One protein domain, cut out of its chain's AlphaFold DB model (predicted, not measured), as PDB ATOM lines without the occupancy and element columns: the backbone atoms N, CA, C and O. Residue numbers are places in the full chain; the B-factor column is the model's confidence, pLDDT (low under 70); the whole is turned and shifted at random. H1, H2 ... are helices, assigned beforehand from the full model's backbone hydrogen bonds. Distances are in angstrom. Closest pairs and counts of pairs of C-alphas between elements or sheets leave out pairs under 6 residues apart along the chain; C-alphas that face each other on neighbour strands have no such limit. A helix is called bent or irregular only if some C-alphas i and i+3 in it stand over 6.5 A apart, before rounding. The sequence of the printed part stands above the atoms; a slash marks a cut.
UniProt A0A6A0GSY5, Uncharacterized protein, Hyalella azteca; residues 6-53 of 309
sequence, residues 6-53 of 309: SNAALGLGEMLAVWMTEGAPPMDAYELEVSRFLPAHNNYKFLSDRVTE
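This is residues 6 to 53 of the 309 residues of an uncharacterized protein of Hyalella azteca (UniProt A0A6A0GSY5). The model is an open frame with two helical posts, the long helix H1 at one end and the short H2 and H3 at the other, bridged by a long loop of residues 23 to 38. After H1 the loop folds back beside that helix and then crosses the empty space to H2, and no named helix touches another. The printed part has 48 residues with three named helices, in the order H1, H2, H3, and no named strand; its class is all helix. The whole is loose, with a radius of gyration of the C-alphas of 13.8 A, and only just elongated, spanning 36 by 24 by 14 A.

H1, residues 6 to 22, is the longest helix, and it is irregular: C-alphas 7 and 10 are 7.5 A apart, against about 5 A in a regular helix. H1 is apart from H2, residues 39 to 42. H1 is also apart from H3, residues 44 to 51. H2 and H3 are close but not clearly touching, with 2 pairs of C-alphas within 8 A; their closest C-alphas, those of His 41 and Leu 47, are 6.8 A apart. The centres of H2 and H3 are 9.9 A apart. In H3 every O i to N i+4 pair is within hydrogen-bond range, and in H1 11 of 13 are. H2 is too short for such a pair, but its 1 pair of O i to N i+3 is within range.

H1 begins at Ser 6, with its C-alpha at (-37.396, -8.830, -49.436), and ends at Glu 22, with its C-alpha at (-22.939, 5.081, -34.587), 25.0 A from first to last C-alpha. H2, from Pro 39 to Asn 42, measures 5.5 A between its first and last C-alphas. H3, from Tyr 44 to Val 51, measures 10.5 A, and its last C-alpha is at (-53.096, -6.765, -39.625).

The two C-alphas farthest apart are those of Glu 22 and Asp 49, 37.2 A. The first and last printed C-alphas, those of Ser 6 and Glu 53, are 20.8 A apart. The link from H1 to H2 is long, 16 residues, and that from H2 to H3 is tight, 1 residue. Residues 6 to 11, which belong to H1, stand free, and so do residues 33 to 40 and residues 42 to 49, of which 44 to 49 belong to H3. The printed part has no cut. The mean pLDDT of the printed part is 89.5, and no printed residue is under 70.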
ATOM      1  N   SER A   6     -38.482  -8.463 -48.514       84.50
ATOM      2  CA  SER A   6     -37.396  -8.830 -49.436       84.50
ATOM      3  C   SER A   6     -36.803  -7.621 -50.162       84.50
ATOM      4  O   SER A   6     -35.599  -7.574 -50.382       84.50
ATOM      5  N   ASN A   7     -37.637  -6.641 -50.518       87.50
ATOM      6  CA  ASN A   7     -37.212  -5.448 -51.251       87.50
ATOM      7  C   ASN A   7     -36.478  -4.459 -50.336       87.50
ATOM      8  O   ASN A   7     -35.576  -3.764 -50.789       87.50
ATOM      9  N   ALA A   8     -36.857  -4.404 -49.057       88.31
ATOM     10  CA  ALA A   8     -36.260  -3.514 -48.066       88.31
ATOM     11  C   ALA A   8     -35.053  -4.130 -47.331       88.31
ATOM     12  O   ALA A   8     -34.326  -3.408 -46.658       88.31
ATOM     13  N   ALA A   9     -34.819  -5.445 -47.448       90.50
ATOM     14  CA  ALA A   9     -33.867  -6.187 -46.615       90.50
ATOM     15  C   ALA A   9     -32.449  -5.594 -46.588       90.50
ATOM     16  O   ALA A   9     -31.879  -5.442 -45.511       90.50
ATOM     17  N   LEU A  10     -31.889  -5.246 -47.754       91.62
ATOM     18  CA  LEU A  10     -30.530  -4.701 -47.840       91.62
ATOM     19  C   LEU A  10     -30.423  -3.325 -47.170       91.62
ATOM     20  O   LEU A  10     -29.553  -3.132 -46.329       91.62
ATOM     21  N   GLY A  11     -31.347  -2.411 -47.482       91.88
ATOM     22  CA  GLY A  11     -31.355  -1.069 -46.892       91.88
ATOM     23  C   GLY A  11     -31.609  -1.091 -45.384       91.88
ATOM     24  O   GLY A  11     -30.954  -0.370 -44.640       91.88
ATOM     25  N   LEU A  12     -32.498  -1.970 -44.906       91.94
ATOM     26  CA  LEU A  12     -32.726  -2.161 -43.470       91.94
ATOM     27  C   LEU A  12     -31.499  -2.748 -42.764       91.94
ATOM     28  O   LEU A  12     -31.203  -2.351 -41.639       91.94
ATOM     29  N   GLY A  13     -30.789  -3.678 -43.410       93.62
ATOM     30  CA  GLY A  13     -29.557  -4.257 -42.879       93.62
ATOM     31  C   GLY A  13     -28.444  -3.220 -42.728       93.62
ATOM     32  O   GLY A  13     -27.819  -3.147 -41.673       93.62
ATOM     33  N   GLU A  14     -28.244  -2.384 -43.748       94.12
ATOM     34  CA  GLU A  14     -27.293  -1.268 -43.705       94.12
ATOM     35  C   GLU A  14     -27.680  -0.238 -42.634       94.12
ATOM     36  O   GLU A  14     -26.858   0.106 -41.785       94.12
ATOM     37  N   MET A  15     -28.949   0.185 -42.607       93.56
ATOM     38  CA  MET A  15     -29.466   1.131 -41.614       93.56
ATOM     39  C   MET A  15     -29.256   0.621 -40.183       93.56
ATOM     40  O   MET A  15     -28.818   1.378 -39.320       93.56
ATOM     41  N   LEU A  16     -29.536  -0.663 -39.927       93.81
ATOM     42  CA  LEU A  16     -29.345  -1.277 -38.613       93.81
ATOM     43  C   LEU A  16     -27.864  -1.381 -38.237       93.81
ATOM     44  O   LEU A  16     -27.520  -1.119 -37.087       93.81
ATOM     45  N   ALA A  17     -26.990  -1.738 -39.182       94.88
ATOM     46  CA  ALA A  17     -25.554  -1.805 -38.936       94.88
ATOM     47  C   ALA A  17     -25.001  -0.436 -38.513       94.88
ATOM     48  O   ALA A  17     -24.342  -0.353 -37.479       94.88
ATOM     49  N   VAL A  18     -25.348   0.631 -39.245       92.44
ATOM     50  CA  VAL A  18     -24.977   2.011 -38.886       92.44
ATOM     51  C   VAL A  18     -25.558   2.396 -37.530       92.44
ATOM     52  O   VAL A  18     -24.854   2.948 -36.691       92.44
ATOM     53  N   TRP A  19     -26.817   2.048 -37.259       91.94
ATOM     54  CA  TRP A  19     -27.434   2.344 -35.969       91.94
ATOM     55  C   TRP A  19     -26.699   1.662 -34.805       91.94
ATOM     56  O   TRP A  19     -26.487   2.271 -33.756       91.94
ATOM     57  N   MET A  20     -26.251   0.419 -34.983       92.94
ATOM     58  CA  MET A  20     -25.484  -0.302 -33.966       92.94
ATOM     59  C   MET A  20     -24.087   0.287 -33.736       92.94
ATOM     60  O   MET A  20     -23.615   0.253 -32.599       92.94
ATOM     61  N   THR A  21     -23.422   0.798 -34.776       94.56
ATOM     62  CA  THR A  21     -22.052   1.329 -34.666       94.56
ATOM     63  C   THR A  21     -22.008   2.799 -34.257       94.56
ATOM     64  O   THR A  21     -21.185   3.165 -33.426       94.56
ATOM     65  N   GLU A  22     -22.909   3.624 -34.788       88.56
ATOM     66  CA  GLU A  22     -22.939   5.081 -34.587       88.56
ATOM     67  C   GLU A  22     -23.944   5.522 -33.508       88.56
ATOM     68  O   GLU A  22     -23.946   6.671 -33.066       88.56
ATOM     69  N   GLY A  23     -24.826   4.622 -33.065       85.00
ATOM     70  CA  GLY A  23     -25.819   4.889 -32.022       85.00
ATOM     71  C   GLY A  23     -27.106   5.575 -32.499       85.00
ATOM     72  O   GLY A  23     -28.020   5.738 -31.687       85.00
ATOM     73  N   ALA A  24     -27.227   5.915 -33.788       85.50
ATOM     74  CA  ALA A  24     -28.456   6.421 -34.410       85.50
ATOM     75  C   ALA A  24     -28.585   6.009 -35.882       85.50
ATOM     76  O   ALA A  24     -27.572   5.716 -36.524       85.50
ATOM     77  N   PRO A  25     -29.812   5.987 -36.429       88.19
ATOM     78  CA  PRO A  25     -30.007   5.666 -37.830       88.19
ATOM     79  C   PRO A  25     -29.488   6.808 -38.731       88.19
ATOM     80  O   PRO A  25     -29.600   7.981 -38.371       88.19
ATOM     81  N   PRO A  26     -28.964   6.494 -39.931       86.38
ATOM     82  CA  PRO A  26     -28.457   7.487 -40.889       86.38
ATOM     83  C   PRO A  26     -29.551   8.362 -41.526       86.38
ATOM     84  O   PRO A  26     -29.248   9.315 -42.240       86.38
ATOM     85  N   MET A  27     -30.823   8.028 -41.307       87.06
ATOM     86  CA  MET A  27     -32.003   8.727 -41.811       87.06
ATOM     87  C   MET A  27     -33.156   8.574 -40.816       87.06
ATOM     88  O   MET A  27     -33.065   7.769 -39.888       87.06
ATOM     89  N   ASP A  28     -34.250   9.314 -41.012       86.06
ATOM     90  CA  ASP A  28     -35.430   9.167 -40.160       86.06
ATOM     91  C   ASP A  28     -36.016   7.752 -40.281       86.06
ATOM     92  O   ASP A  28     -36.498   7.339 -41.338       86.06
ATOM     93  N   ALA A  29     -35.943   7.007 -39.180       87.81
ATOM     94  CA  ALA A  29     -36.411   5.634 -39.078       87.81
ATOM     95  C   ALA A  29     -37.735   5.523 -38.308       87.81
ATOM     96  O   ALA A  29     -38.152   4.406 -38.001       87.81
ATOM     97  N   TYR A  30     -38.406   6.641 -37.995       85.19
ATOM     98  CA  TYR A  30     -39.586   6.672 -37.125       85.19
ATOM     99  C   TYR A  30     -40.668   5.646 -37.506       85.19
ATOM    100  O   TYR A  30     -41.180   4.925 -36.648       85.19
ATOM    101  N   GLU A  31     -40.978   5.515 -38.799       85.38
ATOM    102  CA  GLU A  31     -41.982   4.561 -39.294       85.38
ATOM    103  C   GLU A  31     -41.585   3.088 -39.123       85.38
ATOM    104  O   GLU A  31     -42.429   2.195 -39.201       85.38
ATOM    105  N   LEU A  32     -40.303   2.819 -38.886       87.38
ATOM    106  CA  LEU A  32     -39.746   1.488 -38.679       87.38
ATOM    107  C   LEU A  32     -39.511   1.200 -37.195       87.38
ATOM    108  O   LEU A  32     -39.531   0.033 -36.799       87.38
ATOM    109  N   GLU A  33     -39.373   2.230 -36.361       87.19
ATOM    110  CA  GLU A  33     -39.094   2.064 -34.940       87.19
ATOM    111  C   GLU A  33     -40.195   1.306 -34.203       87.19
ATOM    112  O   GLU A  33     -41.381   1.623 -34.298       87.19
ATOM    113  N   VAL A  34     -39.793   0.339 -33.379       88.31
ATOM    114  CA  VAL A  34     -40.708  -0.399 -32.494       88.31
ATOM    115  C   VAL A  34     -41.277   0.513 -31.400       88.31
ATOM    116  O   VAL A  34     -42.391   0.298 -30.924       88.31
ATOM    117  N   SER A  35     -40.538   1.566 -31.039       86.06
ATOM    118  CA  SER A  35     -40.923   2.551 -30.028       86.06
ATOM    119  C   SER A  35     -42.235   3.264 -30.372       86.06
ATOM    120  O   SER A  35     -42.919   3.710 -29.461       86.06
ATOM    121  N   ARG A  36     -42.647   3.340 -31.647       89.44
ATOM    122  CA  ARG A  36     -43.866   4.046 -32.089       89.44
ATOM    123  C   ARG A  36     -45.177   3.415 -31.606       89.44
ATOM    124  O   ARG A  36     -46.241   4.004 -31.760       89.44
ATOM    125  N   PHE A  37     -45.139   2.202 -31.061       91.00
ATOM    126  CA  PHE A  37     -46.342   1.501 -30.629       91.00
ATOM    127  C   PHE A  37     -46.628   1.709 -29.141       91.00
ATOM    128  O   PHE A  37     -45.766   1.524 -28.285       91.00
ATOM    129  N   LEU A  38     -47.884   2.026 -28.818       91.88
ATOM    130  CA  LEU A  38     -48.377   1.967 -27.446       91.88
ATOM    131  C   LEU A  38     -48.400   0.517 -26.940       91.88
ATOM    132  O   LEU A  38     -48.627  -0.397 -27.735       91.88
ATOM    133  N   PRO A  39     -48.329   0.289 -25.615       90.69
ATOM    134  CA  PRO A  39     -48.517  -1.043 -25.039       90.69
ATOM    135  C   PRO A  39     -49.822  -1.723 -25.485       90.69
ATOM    136  O   PRO A  39     -49.847  -2.930 -25.715       90.69
ATOM    137  N   ALA A  40     -50.896  -0.947 -25.682       88.75
ATOM    138  CA  ALA A  40     -52.182  -1.444 -26.173       88.75
ATOM    139  C   ALA A  40     -52.106  -2.044 -27.591       88.75
ATOM    140  O   ALA A  40     -52.860  -2.964 -27.904       88.75
ATOM    141  N   HIS A  41     -51.182  -1.572 -28.435       91.31
ATOM    142  CA  HIS A  41     -50.988  -2.110 -29.782       91.31
ATOM    143  C   HIS A  41     -50.342  -3.502 -29.775       91.31
ATOM    144  O   HIS A  41     -50.429  -4.210 -30.770       91.31
ATOM    145  N   ASN A  42     -49.738  -3.927 -28.659       91.31
ATOM    146  CA  ASN A  42     -49.196  -5.278 -28.497       91.31
ATOM    147  C   ASN A  42     -50.258  -6.303 -28.044       91.31
ATOM    148  O   ASN A  42     -49.947  -7.446 -27.714       91.31
ATOM    149  N   ASN A  43     -51.533  -5.910 -27.978       93.69
ATOM    150  CA  ASN A  43     -52.614  -6.834 -27.666       93.69
ATOM    151  C   ASN A  43     -52.878  -7.774 -28.857       93.69
ATOM    152  O   ASN A  43     -53.056  -7.321 -29.986       93.69
ATOM    153  N   TYR A  44     -52.968  -9.082 -28.602       93.06
ATOM    154  CA  TYR A  44     -53.182 -10.084 -29.654       93.06
ATOM    155  C   TYR A  44     -54.432  -9.813 -30.504       93.06
ATOM    156  O   TYR A  44     -54.382  -9.918 -31.726       93.06
ATOM    157  N   LYS A  45     -55.546  -9.424 -29.871       91.88
ATOM    158  CA  LYS A  45     -56.793  -9.125 -30.578       91.88
ATOM    159  C   LYS A  45     -56.656  -7.869 -31.435       91.88
ATOM    160  O   LYS A  45     -57.056  -7.887 -32.591       91.88
ATOM    161  N   PHE A  46     -56.013  -6.827 -30.900       92.00
ATOM    162  CA  PHE A  46     -55.689  -5.624 -31.672       92.00
ATOM    163  C   PHE A  46     -54.891  -5.972 -32.932       92.00
ATOM    164  O   PHE A  46     -55.266  -5.562 -34.024       92.00
ATOM    165  N   LEU A  47     -53.813  -6.750 -32.789       91.19
ATOM    166  CA  LEU A  47     -52.954  -7.138 -33.907       91.19
ATOM    167  C   LEU A  47     -53.699  -8.003 -34.926       91.19
ATOM    168  O   LEU A  47     -53.606  -7.736 -36.119       91.19
ATOM    169  N   SER A  48     -54.453  -9.004 -34.465       91.06
ATOM    170  CA  SER A  48     -55.254  -9.877 -35.328       91.06
ATOM    171  C   SER A  48     -56.231  -9.073 -36.186       91.06
ATOM    172  O   SER A  48     -56.297  -9.271 -37.398       91.06
ATOM    173  N   ASP A  49     -56.946  -8.131 -35.572       89.19
ATOM    174  CA  ASP A  49     -57.935  -7.308 -36.264       89.19
ATOM    175  C   ASP A  49     -57.254  -6.286 -37.201       89.19
ATOM    176  O   ASP A  49     -57.676  -6.105 -38.344       89.19
ATOM    177  N   ARG A  50     -56.165  -5.641 -36.756       87.62
ATOM    178  CA  ARG A  50     -55.460  -4.576 -37.496       87.62
ATOM    179  C   ARG A  50     -54.672  -5.096 -38.698       87.62
ATOM    180  O   ARG A  50     -54.679  -4.458 -39.743       87.62
ATOM    181  N   VAL A  51     -53.986  -6.235 -38.570       86.50
ATOM    182  CA  VAL A  51     -53.096  -6.765 -39.625       86.50
ATOM    183  C   VAL A  51     -53.870  -7.146 -40.887       86.50
ATOM    184  O   VAL A  51     -53.307  -7.113 -41.975       86.50
ATOM    185  N   THR A  52     -55.151  -7.495 -40.766       83.44
ATOM    186  CA  THR A  52     -55.977  -7.874 -41.923       83.44
ATOM    187  C   THR A  52     -56.404  -6.695 -42.797       83.44
ATOM    188  O   THR A  52     -56.837  -6.912 -43.929       83.44
ATOM    189  N   GLU A  53     -56.249  -5.459 -42.320       77.69
ATOM    190  CA  GLU A  53     -56.623  -4.274 -43.083       77.69
ATOM    191  C   GLU A  53     -55.576  -3.942 -44.152       77.69
ATOM    192  O   GLU A  53     -54.373  -3.877 -43.895       77.69
TER     193      GLU A  53